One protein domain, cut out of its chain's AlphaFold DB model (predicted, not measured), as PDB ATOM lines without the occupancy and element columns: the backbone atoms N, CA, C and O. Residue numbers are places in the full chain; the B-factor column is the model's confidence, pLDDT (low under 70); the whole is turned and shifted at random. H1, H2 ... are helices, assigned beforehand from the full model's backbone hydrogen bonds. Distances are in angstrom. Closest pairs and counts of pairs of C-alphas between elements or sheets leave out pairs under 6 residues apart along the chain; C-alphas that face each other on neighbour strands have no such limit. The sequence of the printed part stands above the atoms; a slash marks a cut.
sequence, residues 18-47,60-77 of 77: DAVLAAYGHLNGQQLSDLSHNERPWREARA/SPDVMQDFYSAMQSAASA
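This is residues 18 to 47 and 60 to 77 of the 77 residues of the protein "Uncharacterized phage-associated protein" of Corynebacterium minutissimum (UniProt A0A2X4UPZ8). This is a loose, open frame of four helices: H4, the longest, packs with residues 63 to 67 on short H3, H2 runs away from the H3 end at about a right angle, and H1 turns off again near the other end of H2. Residues 69 to 77, mostly H4, and residues 18 to 23 of H1 stick out at the two open ends of this frame, with H1 and H4 apart. The printed part has 48 residues with four named helices, in the order H1, H2, H3, H4, and no named strand; the class is all helix. It is loose, with a radius of gyration of the C-alphas of 12.2 A, and spans 29 by 28 by 16 A.

Begin with H4, residues 61 to 75, and look for H3, residues 40 to 45: the two touch, and the closest C-alphas are those of Pro 41 and Met 64, 5.4 A apart. H4 touches H3 with residues 63 to 67 alone. The two helices run opposite ways at a shallow tilt of 15 degrees. Go from H3 to H2, residues 29 to 38, and you find the two close but not clearly touching, with the C-alphas of His 37 and Arg 43 the closest at 6.3 A. Their lines stand about perpendicular, at 85 degrees. H1, residues 18 to 24, is likewise close to H2 but not clearly touching it; the closest C-alphas are those of Tyr 24 and Leu 32, 7.6 A apart. Their lines are about perpendicular, at 75 degrees. H1 is apart from H3 and H4, and H2 is apart from H4. In H1, H2, H3 and H4, every O i to N i+4 pair is within hydrogen-bond range.

Find C-alpha 61 at (-13.403, 50.692, -25.682); from there H4 runs 20.9 A to C-alpha 75 at (-9.968, 40.972, -7.468). Then look at C-alpha 29 at (9.434, 43.534, -21.743), where H2 begins; this helix, residues 29 to 38, measures 14.5 A. H1, residues 18 to 24, measures 9.9 A from first to last C-alpha, and H3, residues 40 to 45, measures 8.5 A.

The two C-alphas farthest apart, those of Asp 18 and Ala 47, are 33.1 A from each other. Look for the cut after Ala 47: residues 48 to 59 are not printed, and C-alphas 47 and 60 are 12.3 A apart across it. The link from H3 to H4 runs across this cut, while the links H1 to H2 and H2 to H3 are tight. The mean pLDDT of the printed part is 93.6, and residue 77, the chain's last, is the one printed residue under 70.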
ATOM      1  N   ASP A  18       3.832  56.030 -10.332       97.25
ATOM      2  CA  ASP A  18       4.243  55.151  -9.244       97.25
ATOM      3  C   ASP A  18       3.293  53.956  -9.101       97.25
ATOM      4  O   ASP A  18       3.754  52.828  -8.919       97.25
ATOM      5  N   ALA A  19       1.982  54.153  -9.277       97.19
ATOM      6  CA  ALA A  19       1.011  53.060  -9.302       97.19
ATOM      7  C   ALA A  19       1.270  52.077 -10.461       97.19
ATOM      8  O   ALA A  19       1.263  50.860 -10.261       97.19
ATOM      9  N   VAL A  20       1.553  52.589 -11.666       96.50
ATOM     10  CA  VAL A  20       1.901  51.762 -12.835       96.50
ATOM     11  C   VAL A  20       3.209  51.001 -12.597       96.50
ATOM     12  O   VAL A  20       3.286  49.805 -12.882       96.50
ATOM     13  N   LEU A  21       4.231  51.655 -12.042       97.31
ATOM     14  CA  LEU A  21       5.515  51.026 -11.727       97.31
ATOM     15  C   LEU A  21       5.391  49.978 -10.616       97.31
ATOM     16  O   LEU A  21       6.013  48.923 -10.712       97.31
ATOM     17  N   ALA A  22       4.568  50.217  -9.598       97.31
ATOM     18  CA  ALA A  22       4.298  49.228  -8.560       97.31
ATOM     19  C   ALA A  22       3.622  47.974  -9.142       97.31
ATOM     20  O   ALA A  22       4.006  46.854  -8.803       97.31
ATOM     21  N   ALA A  23       2.662  48.154 -10.056       94.50
ATOM     22  CA  ALA A  23       1.945  47.052 -10.693       94.50
ATOM     23  C   ALA A  23       2.808  46.269 -11.698       94.50
ATOM     24  O   ALA A  23       2.758  45.042 -11.720       94.50
ATOM     25  N   TYR A  24       3.611  46.956 -12.516       96.81
ATOM     26  CA  TYR A  24       4.243  46.359 -13.700       96.81
ATOM     27  C   TYR A  24       5.771  46.450 -13.732       96.81
ATOM     28  O   TYR A  24       6.403  45.725 -14.492       96.81
ATOM     29  N   GLY A  25       6.393  47.304 -12.920       97.12
ATOM     30  CA  GLY A  25       7.830  47.606 -12.993       97.12
ATOM     31  C   GLY A  25       8.755  46.436 -12.643       97.12
ATOM     32  O   GLY A  25       9.943  46.476 -12.952       97.12
ATOM     33  N   HIS A  26       8.222  45.380 -12.029       97.44
ATOM     34  CA  HIS A  26       8.945  44.137 -11.763       97.44
ATOM     35  C   HIS A  26       8.931  43.157 -12.953       97.44
ATOM     36  O   HIS A  26       9.625  42.139 -12.912       97.44
ATOM     37  N   LEU A  27       8.147  43.440 -13.998       97.75
ATOM     38  CA  LEU A  27       8.041  42.626 -15.205       97.75
ATOM     39  C   LEU A  27       9.032  43.102 -16.268       97.75
ATOM     40  O   LEU A  27       9.259  44.297 -16.459       97.75
ATOM     41  N   ASN A  28       9.606  42.156 -17.005       97.69
ATOM     42  CA  ASN A  28      10.413  42.471 -18.178       97.69
ATOM     43  C   ASN A  28       9.537  42.712 -19.427       97.69
ATOM     44  O   ASN A  28       8.341  42.421 -19.443       97.69
ATOM     45  N   GLY A  29      10.151  43.205 -20.507       95.19
ATOM     46  CA  GLY A  29       9.434  43.534 -21.743       95.19
ATOM     47  C   GLY A  29       8.686  42.358 -22.384       95.19
ATOM     48  O   GLY A  29       7.595  42.558 -22.913       95.19
ATOM     49  N   GLN A  30       9.219  41.133 -22.300       95.56
ATOM     50  CA  GLN A  30       8.530  39.948 -22.821       95.56
ATOM     51  C   GLN A  30       7.291  39.628 -21.982       95.56
ATOM     52  O   GLN A  30       6.221  39.422 -22.537       95.56
ATOM     53  N   GLN A  31       7.408  39.670 -20.653       96.50
ATOM     54  CA  GLN A  31       6.284  39.420 -19.744       96.50
ATOM     55  C   GLN A  31       5.155  40.440 -19.927       96.50
ATOM     56  O   GLN A  31       3.987  40.063 -19.922       96.50
ATOM     57  N   LEU A  32       5.492  41.719 -20.129       95.69
ATOM     58  CA  LEU A  32       4.505  42.758 -20.443       95.69
ATOM     59  C   LEU A  32       3.813  42.489 -21.783       95.69
ATOM     60  O   LEU A  32       2.596  42.623 -21.886       95.69
ATOM     61  N   SER A  33       4.573  42.068 -22.798       91.19
ATOM     62  CA  SER A  33       4.007  41.704 -24.097       91.19
ATOM     63  C   SER A  33       3.070  40.501 -23.990       91.19
ATOM     64  O   SER A  33       1.975  40.533 -24.549       91.19
ATOM     65  N   ASP A  34       3.474  39.465 -23.257       92.81
ATOM     66  CA  ASP A  34       2.673  38.262 -23.047       92.81
ATOM     67  C   ASP A  34       1.387  38.583 -22.277       92.81
ATOM     68  O   ASP A  34       0.334  38.043 -22.612       92.81
ATOM     69  N   LEU A  35       1.441  39.483 -21.285       93.12
ATOM     70  CA  LEU A  35       0.261  39.948 -20.554       93.12
ATOM     71  C   LEU A  35      -0.772  40.521 -21.530       93.12
ATOM     72  O   LEU A  35      -1.864  39.971 -21.651       93.12
ATOM     73  N   SER A  36      -0.404  41.557 -22.292       87.44
ATOM     74  CA  SER A  36      -1.321  42.188 -23.246       87.44
ATOM     75  C   SER A  36      -1.817  41.199 -24.306       87.44
ATOM     76  O   SER A  36      -3.004  41.160 -24.603       87.44
ATOM     77  N   HIS A  37      -0.971  40.320 -24.848       88.44
ATOM     78  CA  HIS A  37      -1.423  39.342 -25.846       88.44
ATOM     79  C   HIS A  37      -2.427  38.305 -25.314       88.44
ATOM     80  O   HIS A  37      -3.140  37.691 -26.112       88.44
ATOM     81  N   ASN A  38      -2.514  38.111 -23.996       91.56
ATOM     82  CA  ASN A  38      -3.445  37.164 -23.387       91.56
ATOM     83  C   ASN A  38      -4.804  37.779 -23.014       91.56
ATOM     84  O   ASN A  38      -5.777  37.035 -22.854       91.56
ATOM     85  N   GLU A  39      -4.918  39.104 -22.909       95.75
ATOM     86  CA  GLU A  39      -6.172  39.747 -22.505       95.75
ATOM     87  C   GLU A  39      -7.165  39.851 -23.674       95.75
ATOM     88  O   GLU A  39      -6.809  40.081 -24.834       95.75
ATOM     89  N   ARG A  40      -8.456  39.690 -23.356       97.19
ATOM     90  CA  ARG A  40      -9.554  39.680 -24.333       97.19
ATOM     91  C   ARG A  40      -9.551  40.876 -25.303       97.19
ATOM     92  O   ARG A  40      -9.617  40.605 -26.501       97.19
ATOM     93  N   PRO A  41      -9.461  42.152 -24.866       97.38
ATOM     94  CA  PRO A  41      -9.552  43.285 -25.792       97.38
ATOM     95  C   PRO A  41      -8.482  43.256 -26.890       97.38
ATOM     96  O   PRO A  41      -8.786  43.494 -28.058       97.38
ATOM     97  N   TRP A  42      -7.246  42.887 -26.549       95.38
ATOM     98  CA  TRP A  42      -6.152  42.795 -27.519       95.38
ATOM     99  C   TRP A  42      -6.306  41.592 -28.452       95.38
ATOM    100  O   TRP A  42      -6.032  41.695 -29.650       95.38
ATOM    101  N   ARG A  43      -6.780  40.454 -27.930       95.56
ATOM    102  CA  ARG A  43      -7.042  39.249 -28.730       95.56
ATOM    103  C   ARG A  43      -8.163  39.455 -29.740       95.56
ATOM    104  O   ARG A  43      -8.017  39.041 -30.886       95.56
ATOM    105  N   GLU A  44      -9.257  40.092 -29.332       96.94
ATOM    106  CA  GLU A  44     -10.380  40.394 -30.225       96.94
ATOM    107  C   GLU A  44      -9.971  41.383 -31.315       96.94
ATOM    108  O   GLU A  44     -10.219  41.127 -32.492       96.94
ATOM    109  N   ALA A  45      -9.237  42.442 -30.961       96.06
ATOM    110  CA  ALA A  45      -8.700  43.378 -31.945       96.06
ATOM    111  C   ALA A  45      -7.764  42.687 -32.955       96.06
ATOM    112  O   ALA A  45      -7.715  43.061 -34.124       96.06
ATOM    113  N   ARG A  46      -7.026  41.648 -32.551       95.38
ATOM    114  CA  ARG A  46      -6.133  40.888 -33.445       95.38
ATOM    115  C   ARG A  46      -6.788  39.671 -34.110       95.38
ATOM    116  O   ARG A  46      -6.091  38.921 -34.793       95.38
ATOM    117  N   ALA A  47      -8.098  39.464 -33.969       95.06
ATOM    118  CA  ALA A  47      -8.778  38.334 -34.596       95.06
ATOM    119  C   ALA A  47      -8.591  38.347 -36.127       95.06
ATOM    120  O   ALA A  47      -8.847  39.346 -36.797       95.06
ATOM    121  N   SER A  60     -11.653  47.887 -29.188       97.69
ATOM    122  CA  SER A  60     -12.963  48.368 -28.739       97.69
ATOM    123  C   SER A  60     -12.915  48.883 -27.288       97.69
ATOM    124  O   SER A  60     -12.598  48.105 -26.378       97.69
ATOM    125  N   PRO A  61     -13.289  50.155 -27.037       98.00
ATOM    126  CA  PRO A  61     -13.403  50.692 -25.682       98.00
ATOM    127  C   PRO A  61     -14.441  49.952 -24.830       98.00
ATOM    128  O   PRO A  61     -14.221  49.752 -23.638       98.00
ATOM    129  N   ASP A  62     -15.533  49.484 -25.441       98.31
ATOM    130  CA  ASP A  62     -16.576  48.725 -24.743       98.31
ATOM    131  C   ASP A  62     -16.034  47.379 -24.241       98.31
ATOM    132  O   ASP A  62     -16.251  46.999 -23.088       98.31
ATOM    133  N   VAL A  63     -15.254  46.677 -25.074       98.19
ATOM    134  CA  VAL A  63     -14.618  45.401 -24.702       98.19
ATOM    135  C   VAL A  63     -13.565  45.603 -23.612       98.19
ATOM    136  O   VAL A  63     -13.471  44.769 -22.703       98.19
ATOM    137  N   MET A  64     -12.794  46.697 -23.686       97.19
ATOM    138  CA  MET A  64     -11.831  47.100 -22.653       97.19
ATOM    139  C   MET A  64     -12.540  47.333 -21.316       97.19
ATOM    140  O   MET A  64     -12.163  46.727 -20.312       97.19
ATOM    141  N   GLN A  65     -13.585  48.167 -21.306       97.50
ATOM    142  CA  GLN A  65     -14.340  48.490 -20.097       97.50
ATOM    143  C   GLN A  65     -14.918  47.228 -19.457       97.50
ATOM    144  O   GLN A  65     -14.727  47.012 -18.260       97.50
ATOM    145  N   ASP A  66     -15.586  46.382 -20.242       97.94
ATOM    146  CA  ASP A  66     -16.197  45.144 -19.754       97.94
ATOM    147  C   ASP A  66     -15.143  44.187 -19.162       97.94
ATOM    148  O   ASP A  66     -15.302  43.682 -18.049       97.94
ATOM    149  N   PHE A  67     -13.999  44.018 -19.835       96.88
ATOM    150  CA  PHE A  67     -12.929  43.131 -19.369       96.88
ATOM    151  C   PHE A  67     -12.279  43.610 -18.061       96.88
ATOM    152  O   PHE A  67     -12.202  42.847 -17.094       96.88
ATOM    153  N   TYR A  68     -11.830  44.868 -17.995       95.06
ATOM    154  CA  TYR A  68     -11.134  45.374 -16.806       95.06
ATOM    155  C   TYR A  68     -12.079  45.591 -15.616       95.06
ATOM    156  O   TYR A  68     -11.667  45.382 -14.474       95.06
ATOM    157  N   SER A  69     -13.360  45.910 -15.850       95.50
ATOM    158  CA  SER A  69     -14.359  45.986 -14.767       95.50
ATOM    159  C   SER A  69     -14.617  44.616 -14.139       95.50
ATOM    160  O   SER A  69     -14.695  44.498 -12.912       95.50
ATOM    161  N   ALA A  70     -14.716  43.565 -14.962       95.44
ATOM    162  CA  ALA A  70     -14.861  42.196 -14.476       95.44
ATOM    163  C   ALA A  70     -13.624  41.748 -13.682       95.44
ATOM    164  O   ALA A  70     -13.761  41.148 -12.616       95.44
ATOM    165  N   MET A  71     -12.422  42.095 -14.153       92.00
ATOM    166  CA  MET A  71     -11.167  41.804 -13.454       92.00
ATOM    167  C   MET A  71     -11.091  42.494 -12.087       92.00
ATOM    168  O   MET A  71     -10.758  41.852 -11.095       92.00
ATOM    169  N   GLN A  72     -11.452  43.778 -12.015       90.75
ATOM    170  CA  GLN A  72     -11.485  44.522 -10.755       90.75
ATOM    171  C   GLN A  72     -12.518  43.947  -9.779       90.75
ATOM    172  O   GLN A  72     -12.238  43.815  -8.587       90.75
ATOM    173  N   SER A  73     -13.689  43.558 -10.289       89.81
ATOM    174  CA  SER A  73     -14.733  42.916  -9.484       89.81
ATOM    175  C   SER A  73     -14.259  41.577  -8.915       89.81
ATOM    176  O   SER A  73     -14.462  41.312  -7.736       89.81
ATOM    177  N   ALA A  74     -13.576  40.761  -9.724       85.69
ATOM    178  CA  ALA A  74     -13.017  39.479  -9.297       85.69
ATOM    179  C   ALA A  74     -11.863  39.628  -8.293       85.69
ATOM    180  O   ALA A  74     -11.727  38.799  -7.403       85.69
ATOM    181  N   ALA A  75     -11.049  40.680  -8.411       78.31
ATOM    182  CA  ALA A  75      -9.968  40.972  -7.468       78.31
ATOM    183  C   ALA A  75     -10.463  41.524  -6.116       78.31
ATOM    184  O   ALA A  75      -9.701  41.547  -5.151       78.31
ATOM    185  N   SER A  76     -11.717  41.985  -6.054       70.94
ATOM    186  CA  SER A  76     -12.333  42.582  -4.860       70.94
ATOM    187  C   SER A  76     -13.287  41.630  -4.118       70.94
ATOM    188  O   SER A  76     -13.921  42.054  -3.151       70.94
ATOM    189  N   ALA A  77     -13.416  40.383  -4.586       58.41
ATOM    190  CA  ALA A  77     -14.252  39.324  -4.014       58.41
ATOM    191  C   ALA A  77     -13.411  38.321  -3.211       58.41
ATOM    192  O   ALA A  77     -13.917  37.851  -2.166       58.41
TER     193      ALA A  77